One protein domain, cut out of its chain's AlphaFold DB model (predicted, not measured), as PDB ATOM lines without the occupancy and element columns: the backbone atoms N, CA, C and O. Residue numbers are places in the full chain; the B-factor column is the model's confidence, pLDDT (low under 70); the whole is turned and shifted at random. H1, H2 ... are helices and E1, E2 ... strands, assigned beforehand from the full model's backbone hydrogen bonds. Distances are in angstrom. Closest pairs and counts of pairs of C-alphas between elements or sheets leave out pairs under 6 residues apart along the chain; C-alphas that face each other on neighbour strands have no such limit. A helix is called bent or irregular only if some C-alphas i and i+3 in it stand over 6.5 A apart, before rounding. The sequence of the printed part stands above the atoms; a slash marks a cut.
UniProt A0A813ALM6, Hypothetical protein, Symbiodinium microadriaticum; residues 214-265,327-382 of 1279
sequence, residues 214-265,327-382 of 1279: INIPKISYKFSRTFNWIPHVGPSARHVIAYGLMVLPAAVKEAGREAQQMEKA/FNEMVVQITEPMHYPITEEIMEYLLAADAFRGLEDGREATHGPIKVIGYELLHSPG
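Overview. This is residues 214 to 265 and 327 to 382 of the 1279 residues of the protein "Hypothetical protein" of Symbiodinium microadriaticum (UniProt A0A813ALM6). A small three-stranded sheet is covered on one face by two helical parts, the arm H1a of the long helix H1 running across the strands over E2 and the helix H2 running along strand E3, while the opposite face has no named helix on it. The long helix H1 bends beyond the sheet, and residues 254 to 265 of its arm H1b stick out free. The printed part has 108 residues, with three named helices and three named strands in the order E1 H1 E2 H2 H3 E3. The sheet's order is E2 E1 E3, antiparallel, and the class is mixed, helices and strands. The whole is only just compact, close to loose, with a radius of gyration of the C-alphas of 15.4 A and spans of 47 by 40 by 23 A.

Along the chain. E1, residues 218 to 227, begins at C-alpha 218 (72.383, 76.875, 48.245), measures 19.1 A and bends by 108 degrees at residue 224. H1, residues 235 to 265, was assigned as one helix by its hydrogen bonds but is bent: C-alphas 246 and 249 are 6.7 A apart. Its arms are H1a, residues 235 to 246, 16.5 A, and H1b, residues 249 to 265, 24.7 A, ending at C-alpha 265 (38.553, 94.329, 53.402). E2, residues 327 to 333, measures 16.6 A; H2, residues 344 to 352, 12.2 A; H3, residues 364 to 367, 5.4 A. E3, residues 372 to 378, measures 16.6 A and ends at C-alpha 378 (75.436, 80.726, 49.755).

Arrangement. E1 is the inner strand of the sheet, only just strongly twisted, with C-alphas up to 4.1 A off its plane. N 221 and O 330 of E1 and E2 are within hydrogen-bond range at 2.8 A, as are N 220 and O 376 of E1 and E3 at 2.9 A. E2, H2, H3 and E3 form a split strand-helix-strand unit, two strands running the same way with E1 between them, and its crossover is right-handed. H1a is on the sheet at a height of 9.7 A, across the strands at 78 degrees to E2 on the local plane; its closest C-alphas to E2 are those of Ala 242 and Val 332, 6.4 A. H2, on the same face, is over E3 at a height of 9.2 A, along it at 9 degrees on the local plane; the closest C-alphas are those of Leu 351 and Val 372, 7.2 A. H1a and H1b stand at a steep tilt of 39 degrees. H1b, with residues 249 to 253 alone, touches H2, about perpendicular at 80 degrees, closest at the C-alphas of Pro 249 and Leu 350, 6.8 A. H3 is not on the sheet and is apart from H2; its closest C-alpha to E1 is that of His 367, 7.9 A from that of Arg 225. Every O i to N i+4 pair is within hydrogen-bond range in H1a and H2, and 12 of 13 in H1b; H3 is too short for such a pair.

Size, cuts and confidence. The C-alphas of Pro 231 and Ala 265 are the two farthest apart, 49.2 A. Residues 266 to 326 are not printed, and C-alphas 265 and 327 are 46.2 A apart across the cut. The link from H2 to H3 is long, 11 residues. The mean pLDDT of the printed part is 75.3; 39 residues are under 70, among them residues 246 to 265.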
ATOM      1  N   ILE A 214      67.065  83.127  38.761       54.06
ATOM      2  CA  ILE A 214      67.657  83.728  39.958       54.06
ATOM      3  C   ILE A 214      68.446  82.626  40.657       54.06
ATOM      4  O   ILE A 214      67.921  81.857  41.456       54.06
ATOM      5  N   ASN A 215      69.709  82.510  40.257       53.22
ATOM      6  CA  ASN A 215      70.583  81.403  40.604       53.22
ATOM      7  C   ASN A 215      71.142  81.585  42.024       53.22
ATOM      8  O   ASN A 215      72.300  81.962  42.207       53.22
ATOM      9  N   ILE A 216      70.276  81.362  43.017       58.66
ATOM     10  CA  ILE A 216      70.621  81.156  44.427       58.66
ATOM     11  C   ILE A 216      70.783  79.641  44.591       58.66
ATOM     12  O   ILE A 216      69.780  78.934  44.651       58.66
ATOM     13  N   PRO A 217      72.013  79.103  44.596       62.56
ATOM     14  CA  PRO A 217      72.212  77.669  44.460       62.56
ATOM     15  C   PRO A 217      72.086  76.930  45.792       62.56
ATOM     16  O   PRO A 217      71.775  75.745  45.774       62.56
ATOM     17  N   LYS A 218      72.364  77.560  46.944       83.38
ATOM     18  CA  LYS A 218      72.383  76.875  48.245       83.38
ATOM     19  C   LYS A 218      71.903  77.767  49.397       83.38
ATOM     20  O   LYS A 218      72.277  78.933  49.486       83.38
ATOM     21  N   ILE A 219      71.139  77.177  50.313       88.31
ATOM     22  CA  ILE A 219      70.746  77.745  51.610       88.31
ATOM     23  C   ILE A 219      71.340  76.848  52.694       88.31
ATOM     24  O   ILE A 219      71.061  75.651  52.707       88.31
ATOM     25  N   SER A 220      72.141  77.402  53.603       91.38
ATOM     26  CA  SER A 220      72.565  76.687  54.809       91.38
ATOM     27  C   SER A 220      71.624  76.993  55.970       91.38
ATOM     28  O   SER A 220      71.269  78.151  56.172       91.38
ATOM     29  N   TYR A 221      71.238  75.981  56.742       92.50
ATOM     30  CA  TYR A 221      70.410  76.091  57.944       92.50
ATOM     31  C   TYR A 221      71.192  75.629  59.171       92.50
ATOM     32  O   TYR A 221      71.710  74.514  59.185       92.50
ATOM     33  N   LYS A 222      71.248  76.459  60.216       93.50
ATOM     34  CA  LYS A 222      71.998  76.200  61.457       93.50
ATOM     35  C   LYS A 222      71.024  75.896  62.595       93.50
ATOM     36  O   LYS A 222      70.061  76.638  62.799       93.50
ATOM     37  N   PHE A 223      71.256  74.807  63.328       94.00
ATOM     38  CA  PHE A 223      70.321  74.277  64.331       94.00
ATOM     39  C   PHE A 223      70.731  74.576  65.781       94.00
ATOM     40  O   PHE A 223      71.912  74.700  66.097       94.00
ATOM     41  N   SER A 224      69.746  74.631  66.686       93.31
ATOM     42  CA  SER A 224      69.931  74.856  68.133       93.31
ATOM     43  C   SER A 224      70.753  73.774  68.845       93.31
ATOM     44  O   SER A 224      71.309  74.019  69.913       93.31
ATOM     45  N   ARG A 225      70.816  72.576  68.261       91.81
ATOM     46  CA  ARG A 225      71.631  71.431  68.680       91.81
ATOM     47  C   ARG A 225      71.963  70.588  67.451       91.81
ATOM     48  O   ARG A 225      71.343  70.767  66.406       91.81
ATOM     49  N   THR A 226      72.897  69.645  67.565       90.50
ATOM     50  CA  THR A 226      73.110  68.657  66.498       90.50
ATOM     51  C   THR A 226      71.822  67.868  66.246       90.50
ATOM     52  O   THR A 226      71.249  67.297  67.176       90.50
ATOM     53  N   PHE A 227      71.376  67.847  64.993       88.88
ATOM     54  CA  PHE A 227      70.329  66.987  64.451       88.88
ATOM     55  C   PHE A 227      70.900  65.583  64.219       88.88
ATOM     56  O   PHE A 227      72.071  65.446  63.863       88.88
ATOM     57  N   ASN A 228      70.101  64.532  64.394       88.81
ATOM     58  CA  ASN A 228      70.466  63.181  63.967       88.81
ATOM     59  C   ASN A 228      69.280  62.526  63.258       88.81
ATOM     60  O   ASN A 228      68.171  62.553  63.780       88.81
ATOM     61  N   TRP A 229      69.492  61.912  62.094       84.50
ATOM     62  CA  TRP A 229      68.400  61.223  61.406       84.50
ATOM     63  C   TRP A 229      67.897  60.050  62.254       84.50
ATOM     64  O   TRP A 229      68.673  59.178  62.646       84.50
ATOM     65  N   ILE A 230      66.585  60.005  62.504       83.06
ATOM     66  CA  ILE A 230      65.935  58.831  63.099       83.06
ATOM     67  C   ILE A 230      66.260  57.619  62.192       83.06
ATOM     68  O   ILE A 230      66.083  57.747  60.975       83.06
ATOM     69  N   PRO A 231      66.698  56.454  62.721       71.50
ATOM     70  CA  PRO A 231      67.282  55.355  61.925       71.50
ATOM     71  C   PRO A 231      66.422  54.744  60.805       71.50
ATOM     72  O   PRO A 231      66.899  53.886  60.069       71.50
ATOM     73  N   HIS A 232      65.160  55.155  60.673       72.88
ATOM     74  CA  HIS A 232      64.211  54.667  59.669       72.88
ATOM     75  C   HIS A 232      63.801  55.748  58.645       72.88
ATOM     76  O   HIS A 232      62.959  55.500  57.785       72.88
ATOM     77  N   VAL A 233      64.392  56.950  58.706       74.88
ATOM     78  CA  VAL A 233      64.147  58.041  57.746       74.88
ATOM     79  C   VAL A 233      65.048  57.850  56.523       74.88
ATOM     80  O   VAL A 233      66.183  58.344  56.471       74.88
ATOM     81  N   GLY A 234      64.535  57.093  55.550       73.69
ATOM     82  CA  GLY A 234      65.190  56.826  54.265       73.69
ATOM     83  C   GLY A 234      65.289  58.058  53.345       73.69
ATOM     84  O   GLY A 234      64.653  59.085  53.617       73.69
ATOM     85  N   PRO A 235      66.066  57.983  52.245       68.94
ATOM     86  CA  PRO A 235      66.448  59.146  51.437       68.94
ATOM     87  C   PRO A 235      65.275  60.007  50.953       68.94
ATOM     88  O   PRO A 235      65.333  61.231  51.076       68.94
ATOM     89  N   SER A 236      64.182  59.406  50.477       62.78
ATOM     90  CA  SER A 236      63.014  60.142  49.966       62.78
ATOM     91  C   SER A 236      62.348  61.015  51.037       62.78
ATOM     92  O   SER A 236      61.926  62.131  50.749       62.78
ATOM     93  N   ALA A 237      62.311  60.562  52.295       67.06
ATOM     94  CA  ALA A 237      61.770  61.351  53.401       67.06
ATOM     95  C   ALA A 237      62.685  62.535  53.768       67.06
ATOM     96  O   ALA A 237      62.191  63.609  54.107       67.06
ATOM     97  N   ARG A 238      64.012  62.384  53.623       74.00
ATOM     98  CA  ARG A 238      64.973  63.492  53.785       74.00
ATOM     99  C   ARG A 238      64.785  64.555  52.699       74.00
ATOM    100  O   ARG A 238      64.798  65.742  53.011       74.00
ATOM    101  N   HIS A 239      64.522  64.137  51.457       67.75
ATOM    102  CA  HIS A 239      64.179  65.046  50.357       67.75
ATOM    103  C   HIS A 239      62.850  65.776  50.601       67.75
ATOM    104  O   HIS A 239      62.790  66.983  50.395       67.75
ATOM    105  N   VAL A 240      61.814  65.098  51.113       67.69
ATOM    106  CA  VAL A 240      60.543  65.745  51.499       67.69
ATOM    107  C   VAL A 240      60.752  66.785  52.609       67.69
ATOM    108  O   VAL A 240      60.179  67.869  52.533       67.69
ATOM    109  N   ILE A 241      61.608  66.511  53.599       74.81
ATOM    110  CA  ILE A 241      61.945  67.478  54.659       74.81
ATOM    111  C   ILE A 241      62.724  68.675  54.086       74.81
ATOM    112  O   ILE A 241      62.365  69.819  54.360       74.81
ATOM    113  N   ALA A 242      63.733  68.444  53.240       73.31
ATOM    114  CA  ALA A 242      64.483  69.514  52.578       73.31
ATOM    115  C   ALA A 242      63.593  70.382  51.664       73.31
ATOM    116  O   ALA A 242      63.699  71.606  51.683       73.31
ATOM    117  N   TYR A 243      62.673  69.761  50.919       67.44
ATOM    118  CA  TYR A 243      61.682  70.442  50.083       67.44
ATOM    119  C   TYR A 243      60.670  71.236  50.923       67.44
ATOM    120  O   TYR A 243      60.384  72.390  50.612       67.44
ATOM    121  N   GLY A 244      60.191  70.678  52.040       70.94
ATOM    122  CA  GLY A 244      59.339  71.390  52.994       70.94
ATOM    123  C   GLY A 244      60.007  72.667  53.511       70.94
ATOM    124  O   GLY A 244      59.414  73.741  53.444       70.94
ATOM    125  N   LEU A 245      61.279  72.577  53.913       76.75
ATOM    126  CA  LEU A 245      62.098  73.722  54.335       76.75
ATOM    127  C   LEU A 245      62.429  74.710  53.194       76.75
ATOM    128  O   LEU A 245      62.813  75.843  53.472       76.75
ATOM    129  N   MET A 246      62.281  74.314  51.927       67.94
ATOM    130  CA  MET A 246      62.460  75.177  50.749       67.94
ATOM    131  C   MET A 246      61.164  75.904  50.342       67.94
ATOM    132  O   MET A 246      61.222  77.043  49.879       67.94
ATOM    133  N   VAL A 247      59.995  75.273  50.517       63.69
ATOM    134  CA  VAL A 247      58.683  75.821  50.108       63.69
ATOM    135  C   VAL A 247      58.021  76.670  51.198       63.69
ATOM    136  O   VAL A 247      57.283  77.605  50.876       63.69
ATOM    137  N   LEU A 248      58.322  76.422  52.479       65.19
ATOM    138  CA  LEU A 248      57.800  77.201  53.613       65.19
ATOM    139  C   LEU A 248      57.922  78.740  53.445       65.19
ATOM    140  O   LEU A 248      56.936  79.428  53.727       65.19
ATOM    141  N   PRO A 249      59.037  79.293  52.908       56.47
ATOM    142  CA  PRO A 249      59.138  80.705  52.533       56.47
ATOM    143  C   PRO A 249      58.025  81.248  51.628       56.47
ATOM    144  O   PRO A 249      57.584  82.380  51.818       56.47
ATOM    145  N   ALA A 250      57.571  80.471  50.643       55.78
ATOM    146  CA  ALA A 250      56.543  80.905  49.700       55.78
ATOM    147  C   ALA A 250      55.140  80.823  50.318       55.78
ATOM    148  O   ALA A 250      54.363  81.769  50.204       55.78
ATOM    149  N   ALA A 251      54.846  79.726  51.026       56.88
ATOM    150  CA  ALA A 251      53.551  79.510  51.669       56.88
ATOM    151  C   ALA A 251      53.231  80.605  52.703       56.88
ATOM    152  O   ALA A 251      52.152  81.194  52.673       56.88
ATOM    153  N   VAL A 252      54.192  80.939  53.572       54.56
ATOM    154  CA  VAL A 252      54.026  82.000  54.582       54.56
ATOM    155  C   VAL A 252      53.888  83.383  53.934       54.56
ATOM    156  O   VAL A 252      53.117  84.213  54.415       54.56
ATOM    157  N   LYS A 253      54.599  83.639  52.829       47.31
ATOM    158  CA  LYS A 253      54.572  84.930  52.131       47.31
ATOM    159  C   LYS A 253      53.213  85.236  51.506       47.31
ATOM    160  O   LYS A 253      52.718  86.347  51.690       47.31
ATOM    161  N   GLU A 254      52.608  84.289  50.791       56.06
ATOM    162  CA  GLU A 254      51.286  84.533  50.202       56.06
ATOM    163  C   GLU A 254      50.171  84.461  51.262       56.06
ATOM    164  O   GLU A 254      49.298  85.323  51.247       56.06
ATOM    165  N   ALA A 255      50.261  83.596  52.285       46.97
ATOM    166  CA  ALA A 255      49.318  83.617  53.416       46.97
ATOM    167  C   ALA A 255      49.331  84.963  54.179       46.97
ATOM    168  O   ALA A 255      48.282  85.527  54.490       46.97
ATOM    169  N   GLY A 256      50.514  85.542  54.423       47.56
ATOM    170  CA  GLY A 256      50.641  86.888  54.996       47.56
ATOM    171  C   GLY A 256      50.089  87.991  54.081       47.56
ATOM    172  O   GLY A 256      49.610  89.023  54.555       47.56
ATOM    173  N   ARG A 257      50.100  87.766  52.764       57.38
ATOM    174  CA  ARG A 257      49.538  88.679  51.762       57.38
ATOM    175  C   ARG A 257      48.017  88.575  51.662       57.38
ATOM    176  O   ARG A 257      47.366  89.590  51.424       57.38
ATOM    177  N   GLU A 258      47.444  87.391  51.847       52.50
ATOM    178  CA  GLU A 258      45.998  87.176  51.975       52.50
ATOM    179  C   GLU A 258      45.470  87.792  53.275       52.50
ATOM    180  O   GLU A 258      44.515  88.566  53.232       52.50
ATOM    181  N   ALA A 259      46.157  87.580  54.404       46.09
ATOM    182  CA  ALA A 259      45.821  88.216  55.679       46.09
ATOM    183  C   ALA A 259      45.763  89.753  55.560       46.09
ATOM    184  O   ALA A 259      44.762  90.365  55.929       46.09
ATOM    185  N   GLN A 260      46.770  90.377  54.936       55.62
ATOM    186  CA  GLN A 260      46.788  91.825  54.671       55.62
ATOM    187  C   GLN A 260      45.744  92.314  53.650       55.62
ATOM    188  O   GLN A 260      45.553  93.529  53.522       55.62
ATOM    189  N   GLN A 261      45.116  91.423  52.877       61.41
ATOM    190  CA  GLN A 261      43.987  91.755  52.000       61.41
ATOM    191  C   GLN A 261      42.660  91.632  52.754       61.41
ATOM    192  O   GLN A 261      41.824  92.527  52.645       61.41
ATOM    193  N   MET A 262      42.496  90.593  53.580       47.62
ATOM    194  CA  MET A 262      41.330  90.424  54.453       47.62
ATOM    195  C   MET A 262      41.234  91.530  55.511       47.62
ATOM    196  O   MET A 262      40.153  92.067  55.723       47.62
ATOM    197  N   GLU A 263      42.356  91.926  56.117       54.94
ATOM    198  CA  GLU A 263      42.439  93.052  57.057       54.94
ATOM    199  C   GLU A 263      41.913  94.347  56.416       54.94
ATOM    200  O   GLU A 263      40.984  94.962  56.935       54.94
ATOM    201  N   LYS A 264      42.392  94.691  55.211       66.25
ATOM    202  CA  LYS A 264      41.919  95.872  54.465       66.25
ATOM    203  C   LYS A 264      40.456  95.765  54.021       66.25
ATOM    204  O   LYS A 264      39.767  96.780  53.957       66.25
ATOM    205  N   ALA A 265      39.963  94.561  53.724       56.88
ATOM    206  CA  ALA A 265      38.553  94.329  53.402       56.88
ATOM    207  C   ALA A 265      37.634  94.456  54.635       56.88
ATOM    208  O   ALA A 265      36.481  94.872  54.506       56.88
ATOM    209  N   PHE A 327      74.712  66.282  62.888       87.75
ATOM    210  CA  PHE A 327      75.148  67.535  62.266       87.75
ATOM    211  C   PHE A 327      74.381  68.738  62.822       87.75
ATOM    212  O   PHE A 327      73.182  68.680  63.071       87.75
ATOM    213  N   ASN A 328      75.068  69.857  63.033       88.94
ATOM    214  CA  ASN A 328      74.494  71.120  63.515       88.94
ATOM    215  C   ASN A 328      74.154  72.109  62.384       88.94
ATOM    216  O   ASN A 328      73.613  73.182  62.652       88.94
ATOM    217  N   GLU A 329      74.444  71.746  61.135       90.44
ATOM    218  CA  GLU A 329      74.215  72.560  59.943       90.44
ATOM    219  C   GLU A 329      73.774  71.675  58.765       90.44
ATOM    220  O   GLU A 329      74.292  70.571  58.596       90.44
ATOM    221  N   MET A 330      72.807  72.135  57.966       87.69
ATOM    222  CA  MET A 330      72.286  71.421  56.794       87.69
ATOM    223  C   MET A 330      72.160  72.357  55.595       87.69
ATOM    224  O   MET A 330      71.459  73.365  55.659       87.69
ATOM    225  N   VAL A 331      72.790  71.984  54.481       87.50
ATOM    226  CA  VAL A 331      72.781  72.766  53.241       87.50
ATOM    227  C   VAL A 331      71.756  72.193  52.264       87.50
ATOM    228  O   VAL A 331      71.926  71.084  51.760       87.50
ATOM    229  N   VAL A 332      70.713  72.962  51.962       85.88
ATOM    230  CA  VAL A 332      69.740  72.664  50.901       85.88
ATOM    231  C   VAL A 332      70.240  73.289  49.601       85.88
ATOM    232  O   VAL A 332      70.475  74.496  49.546       85.88
ATOM    233  N   GLN A 333      70.419  72.479  48.556       80.62
ATOM    234  CA  GLN A 333      70.795  72.947  47.220       80.62
ATOM    235  C   GLN A 333      69.569  73.020  46.307       80.62
ATOM    236  O   GLN A 333      68.819  72.056  46.189       80.62
ATOM    237  N   ILE A 334      69.405  74.155  45.633       77.44
ATOM    238  CA  ILE A 334      68.370  74.392  44.628       77.44
ATOM    239  C   ILE A 334      68.948  73.995  43.264       77.44
ATOM    240  O   ILE A 334      69.948  74.557  42.812       77.44
ATOM    241  N   THR A 335      68.350  72.988  42.629       73.12
ATOM    242  CA  THR A 335      68.771  72.455  41.319       73.12
ATOM    243  C   THR A 335      68.051  73.111  40.143       73.12
ATOM    244  O   THR A 335      68.601  73.157  39.045       73.12
ATOM    245  N   GLU A 336      66.848  73.645  40.366       69.00
ATOM    246  CA  GLU A 336      65.969  74.202  39.333       69.00
ATOM    247  C   GLU A 336      65.630  75.682  39.595       69.00
ATOM    248  O   GLU A 336      65.546  76.114  40.747       69.00
ATOM    249  N   PRO A 337      65.444  76.502  38.543       61.84
ATOM    250  CA  PRO A 337      65.280  77.944  38.692       61.84
ATOM    251  C   PRO A 337      63.879  78.338  39.187       61.84
ATOM    252  O   PRO A 337      62.907  78.321  38.432       61.84
ATOM    253  N   MET A 338      63.790  78.785  40.439       61.16
ATOM    254  CA  MET A 338      62.543  79.282  41.035       61.16
ATOM    255  C   MET A 338      62.044  80.582  40.380       61.16
ATOM    256  O   MET A 338      62.825  81.445  39.969       61.16
ATOM    257  N   HIS A 339      60.721  80.766  40.354       60.75
ATOM    258  CA  HIS A 339      60.064  81.953  39.788       60.75
ATOM    259  C   HIS A 339      60.102  83.204  40.689       60.75
ATOM    260  O   HIS A 339      59.664  84.274  40.266       60.75
ATOM    261  N   TYR A 340      60.624  83.098  41.914       67.62
ATOM    262  CA  TYR A 340      60.733  84.192  42.881       67.62
ATOM    263  C   TYR A 340      62.127  84.214  43.535       67.62
ATOM    264  O   TYR A 340      62.742  83.159  43.696       67.62
ATOM    265  N   PRO A 341      62.638  85.391  43.943       68.75
ATOM    266  CA  PRO A 341      63.840  85.468  44.762       68.75
ATOM    267  C   PRO A 341      63.540  85.033  46.202       68.75
ATOM    268  O   PRO A 341      62.545  85.464  46.792       68.75
ATOM    269  N   ILE A 342      64.439  84.236  46.777       77.62
ATOM    270  CA  ILE A 342      64.593  84.123  48.232       77.62
ATOM    271  C   ILE A 342      65.576  85.219  48.646       77.62
ATOM    272  O   ILE A 342      66.648  85.338  48.056       77.62
ATOM    273  N   THR A 343      65.197  86.046  49.614       82.50
ATOM    274  CA  THR A 343      66.016  87.164  50.102       82.50
ATOM    275  C   THR A 343      66.192  87.067  51.613       82.50
ATOM    276  O   THR A 343      65.454  86.341  52.285       82.50
ATOM    277  N   GLU A 344      67.182  87.776  52.149       82.44
ATOM    278  CA  GLU A 344      67.528  87.727  53.573       82.44
ATOM    279  C   GLU A 344      66.347  88.175  54.451       82.44
ATOM    280  O   GLU A 344      66.025  87.506  55.430       82.44
ATOM    281  N   GLU A 345      65.587  89.192  54.035       79.06
ATOM    282  CA  GLU A 345      64.425  89.694  54.781       79.06
ATOM    283  C   GLU A 345      63.284  88.662  54.861       79.06
ATOM    284  O   GLU A 345      62.567  88.592  55.861       79.06
ATOM    285  N   ILE A 346      63.117  87.823  53.827       81.00
ATOM    286  CA  ILE A 346      62.148  86.714  53.842       81.00
ATOM    287  C   ILE A 346      62.609  85.639  54.834       81.00
ATOM    288  O   ILE A 346      61.806  85.126  55.610       81.00
ATOM    289  N   MET A 347      63.901  85.307  54.833       84.06
ATOM    290  CA  MET A 347      64.456  84.273  55.707       84.06
ATOM    291  C   MET A 347      64.497  84.705  57.182       84.06
ATOM    292  O   MET A 347      64.181  83.900  58.061       84.06
ATOM    293  N   GLU A 348      64.792  85.977  57.465       84.38
ATOM    294  CA  GLU A 348      64.657  86.573  58.800       84.38
ATOM    295  C   GLU A 348      63.209  86.532  59.299       84.38
ATOM    296  O   GLU A 348      62.967  86.112  60.432       84.38
ATOM    297  N   TYR A 349      62.237  86.895  58.454       82.19
ATOM    298  CA  TYR A 349      60.817  86.861  58.815       82.19
ATOM    299  C   TYR A 349      60.349  85.452  59.219       82.19
ATOM    300  O   TYR A 349      59.620  85.299  60.197       82.19
ATOM    301  N   LEU A 350      60.815  84.408  58.527       81.88
ATOM    302  CA  LEU A 350      60.473  83.010  58.836       81.88
ATOM    303  C   LEU A 350      61.088  82.516  60.150       81.88
ATOM    304  O   LEU A 350      60.439  81.764  60.880       81.88
ATOM    305  N   LEU A 351      62.317  82.941  60.470       84.75
ATOM    306  CA  LEU A 351      62.919  82.667  61.779       84.75
ATOM    307  C   LEU A 351      62.183  83.416  62.896       84.75
ATOM    308  O   LEU A 351      61.877  82.819  63.926       84.75
ATOM    309  N   ALA A 352      61.846  84.691  62.683       79.44
ATOM    310  CA  ALA A 352      61.101  85.503  63.645       79.44
ATOM    311  C   ALA A 352      59.680  84.965  63.899       79.44
ATOM    312  O   ALA A 352      59.196  85.008  65.029       79.44
ATOM    313  N   ALA A 353      59.035  84.401  62.873       81.31
ATOM    314  CA  ALA A 353      57.751  83.711  62.975       81.31
ATOM    315  C   ALA A 353      57.846  82.295  63.591       81.31
ATOM    316  O   ALA A 353      56.814  81.652  63.786       81.31
ATOM    317  N   ASP A 354      59.056  81.796  63.895       81.50
ATOM    318  CA  ASP A 354      59.319  80.424  64.366       81.50
ATOM    319  C   ASP A 354      58.691  79.369  63.426       81.50
ATOM    320  O   ASP A 354      58.137  78.358  63.859       81.50
ATOM    321  N   ALA A 355      58.734  79.645  62.116       80.19
ATOM    322  CA  ALA A 355      57.943  78.945  61.105       80.19
ATOM    323  C   ALA A 355      58.426  77.503  60.845       80.19
ATOM    324  O   ALA A 355      57.650  76.644  60.436       80.19
ATOM    325  N   PHE A 356      59.692  77.208  61.155       82.38
ATOM    326  CA  PHE A 356      60.315  75.884  61.016       82.38
ATOM    327  C   PHE A 356      60.073  74.958  62.231       82.38
ATOM    328  O   PHE A 356      60.950  74.188  62.633       82.38
ATOM    329  N   ARG A 357      58.889  75.049  62.852       77.94
ATOM    330  CA  ARG A 357      58.427  74.137  63.917       77.94
ATOM    331  C   ARG A 357      58.095  72.748  63.359       77.94
ATOM    332  O   ARG A 357      57.791  72.596  62.182       77.94
ATOM    333  N   GLY A 358      58.120  71.736  64.227       80.25
ATOM    334  CA  GLY A 358      57.800  70.347  63.862       80.25
ATOM    335  C   GLY A 358      58.967  69.547  63.274       80.25
ATOM    336  O   GLY A 358      58.766  68.421  62.831       80.25
ATOM    337  N   LEU A 359      60.189  70.093  63.287       85.12
ATOM    338  CA  LEU A 359      61.397  69.288  63.112       85.12
ATOM    339  C   LEU A 359      61.607  68.424  64.364       85.12
ATOM    340  O   LEU A 359      61.834  68.951  65.453       85.12
ATOM    341  N   GLU A 360      61.550  67.105  64.192       86.12
ATOM    342  CA  GLU A 360      61.772  66.111  65.244       86.12
ATOM    343  C   GLU A 360      62.888  65.148  64.825       86.12
ATOM    344  O   GLU A 360      62.947  64.689  63.682       86.12
ATOM    345  N   ASP A 361      63.783  64.843  65.764       88.19
ATOM    346  CA  ASP A 361      64.925  63.941  65.581       88.19
ATOM    347  C   ASP A 361      64.919  62.770  66.589       88.19
ATOM    348  O   ASP A 361      65.863  61.979  66.664       88.19
ATOM    349  N   GLY A 362      63.838  62.648  67.366       87.25
ATOM    350  CA  GLY A 362      63.605  61.593  68.351       87.25
ATOM    351  C   GLY A 362      64.322  61.811  69.685       87.25
ATOM    352  O   GLY A 362      64.273  60.935  70.553       87.25
ATOM    353  N   ARG A 363      65.014  62.945  69.875       89.50
ATOM    354  CA  ARG A 363      65.787  63.261  71.092       89.50
ATOM    355  C   ARG A 363      65.233  64.459  71.864       89.50
ATOM    356  O   ARG A 363      65.860  64.921  72.816       89.50
ATOM    357  N   GLU A 364      64.027  64.913  71.533       90.38
ATOM    358  CA  GLU A 364      63.335  66.063  72.135       90.38
ATOM    359  C   GLU A 364      63.213  65.917  73.657       90.38
ATOM    360  O   GLU A 364      63.491  66.854  74.400       90.38
ATOM    361  N   ALA A 365      62.893  64.709  74.129       85.88
ATOM    362  CA  ALA A 365      62.755  64.386  75.550       85.88
ATOM    363  C   ALA A 365      64.077  64.412  76.349       85.88
ATOM    364  O   ALA A 365      64.044  64.336  77.574       85.88
ATOM    365  N   THR A 366      65.237  64.493  75.684       90.62
ATOM    366  CA  THR A 366      66.565  64.486  76.336       90.62
ATOM    367  C   THR A 366      67.398  65.736  76.050       90.62
ATOM    368  O   THR A 366      68.197  66.127  76.893       90.62
ATOM    369  N   HIS A 367      67.206  66.374  74.892       86.38
ATOM    370  CA  HIS A 367      67.976  67.542  74.448       86.38
ATOM    371  C   HIS A 367      67.091  68.758  74.099       86.38
ATOM    372  O   HIS A 367      67.597  69.762  73.597       86.38
ATOM    373  N   GLY A 368      65.779  68.686  74.342       90.50
ATOM    374  CA  GLY A 368      64.814  69.728  73.985       90.50
ATOM    375  C   GLY A 368      64.446  69.752  72.492       90.50
ATOM    376  O   GLY A 368      65.071  69.062  71.674       90.50
ATOM    377  N   PRO A 369      63.423  70.537  72.108       90.00
ATOM    378  CA  PRO A 369      63.020  70.683  70.712       90.00
ATOM    379  C   PRO A 369      64.156  71.287  69.882       90.00
ATOM    380  O   PRO A 369      64.783  72.275  70.281       90.00
ATOM    381  N   ILE A 370      64.424  70.697  68.717       91.12
ATOM    382  CA  ILE A 370      65.369  71.271  67.762       91.12
ATOM    383  C   ILE A 370      64.707  72.440  67.018       91.12
ATOM    384  O   ILE A 370      63.524  72.407  66.688       91.12
ATOM    385  N   LYS A 371      65.469  73.512  66.806       91.19
ATOM    386  CA  LYS A 371      65.034  74.747  66.142       91.19
ATOM    387  C   LYS A 371      66.077  75.165  65.120       91.19
ATOM    388  O   LYS A 371      67.269  74.984  65.364       91.19
ATOM    389  N   VAL A 372      65.644  75.780  64.025       91.94
ATOM    390  CA  VAL A 372      66.542  76.576  63.178       91.94
ATOM    391  C   VAL A 372      66.831  77.882  63.925       91.94
ATOM    392  O   VAL A 372      65.901  78.571  64.331       91.94
ATOM    393  N   ILE A 373      68.108  78.192  64.155       92.75
ATOM    394  CA  ILE A 373      68.561  79.393  64.890       92.75
ATOM    395  C   ILE A 373      69.230  80.433  63.985       92.75
ATOM    396  O   ILE A 373      69.517  81.541  64.427       92.75
ATOM    397  N   GLY A 374      69.498  80.076  62.731       90.75
ATOM    398  CA  GLY A 374      70.124  80.935  61.736       90.75
ATOM    399  C   GLY A 374      70.143  80.263  60.365       90.75
ATOM    400  O   GLY A 374      69.949  79.050  60.255       90.75
ATOM    401  N   TYR A 375      70.394  81.051  59.328       92.94
ATOM    402  CA  TYR A 375      70.569  80.584  57.954       92.94
ATOM    403  C   TYR A 375      71.764  81.300  57.297       92.94
ATOM    404  O   TYR A 375      72.326  82.229  57.876       92.94
ATOM    405  N   GLU A 376      72.163  80.871  56.099       90.81
ATOM    406  CA  GLU A 376      73.157  81.558  55.265       90.81
ATOM    407  C   GLU A 376      72.847  81.337  53.772       90.81
ATOM    408  O   GLU A 376      72.668  80.194  53.341       90.81
ATOM    409  N   LEU A 377      72.753  82.409  52.972       88.06
ATOM    410  CA  LEU A 377      72.451  82.332  51.533       88.06
ATOM    411  C   LEU A 377      73.744  82.254  50.709       88.06
ATOM    412  O   LEU A 377      74.356  83.261  50.341       88.06
ATOM    413  N   LEU A 378      74.164  81.026  50.406       84.50
ATOM    414  CA  LEU A 378      75.436  80.726  49.755       84.50
ATOM    415  C   LEU A 378      75.325  80.866  48.229       84.50
ATOM    416  O   LEU A 378      74.850  79.976  47.521       84.50
ATOM    417  N   HIS A 379      75.805  81.997  47.718       79.75
ATOM    418  CA  HIS A 379      75.836  82.320  46.292       79.75
ATOM    419  C   HIS A 379      77.049  81.682  45.587       79.75
ATOM    420  O   HIS A 379      78.168  81.721  46.097       79.75
ATOM    421  N   SER A 380      76.859  81.122  44.385       62.12
ATOM    422  CA  SER A 380      77.956  80.501  43.618       62.12
ATOM    423  C   SER A 380      78.978  81.548  43.138       62.12
ATOM    424  O   SER A 380      78.574  82.493  42.451       62.12
ATOM    425  N   PRO A 381      80.298  81.363  43.367       49.38
ATOM    426  CA  PRO A 381      81.327  82.363  43.041       49.38
ATOM    427  C   PRO A 381      81.421  82.816  41.572       49.38
ATOM    428  O   PRO A 381      82.043  83.834  41.290       49.38
ATOM    429  N   GLY A 382      80.821  82.087  40.622       50.31
ATOM    430  CA  GLY A 382      80.874  82.404  39.189       50.31
ATOM    431  C   GLY A 382      79.850  83.429  38.678       50.31
ATOM    432  O   GLY A 382      79.921  83.809  37.512       50.31
TER     433      GLY A 382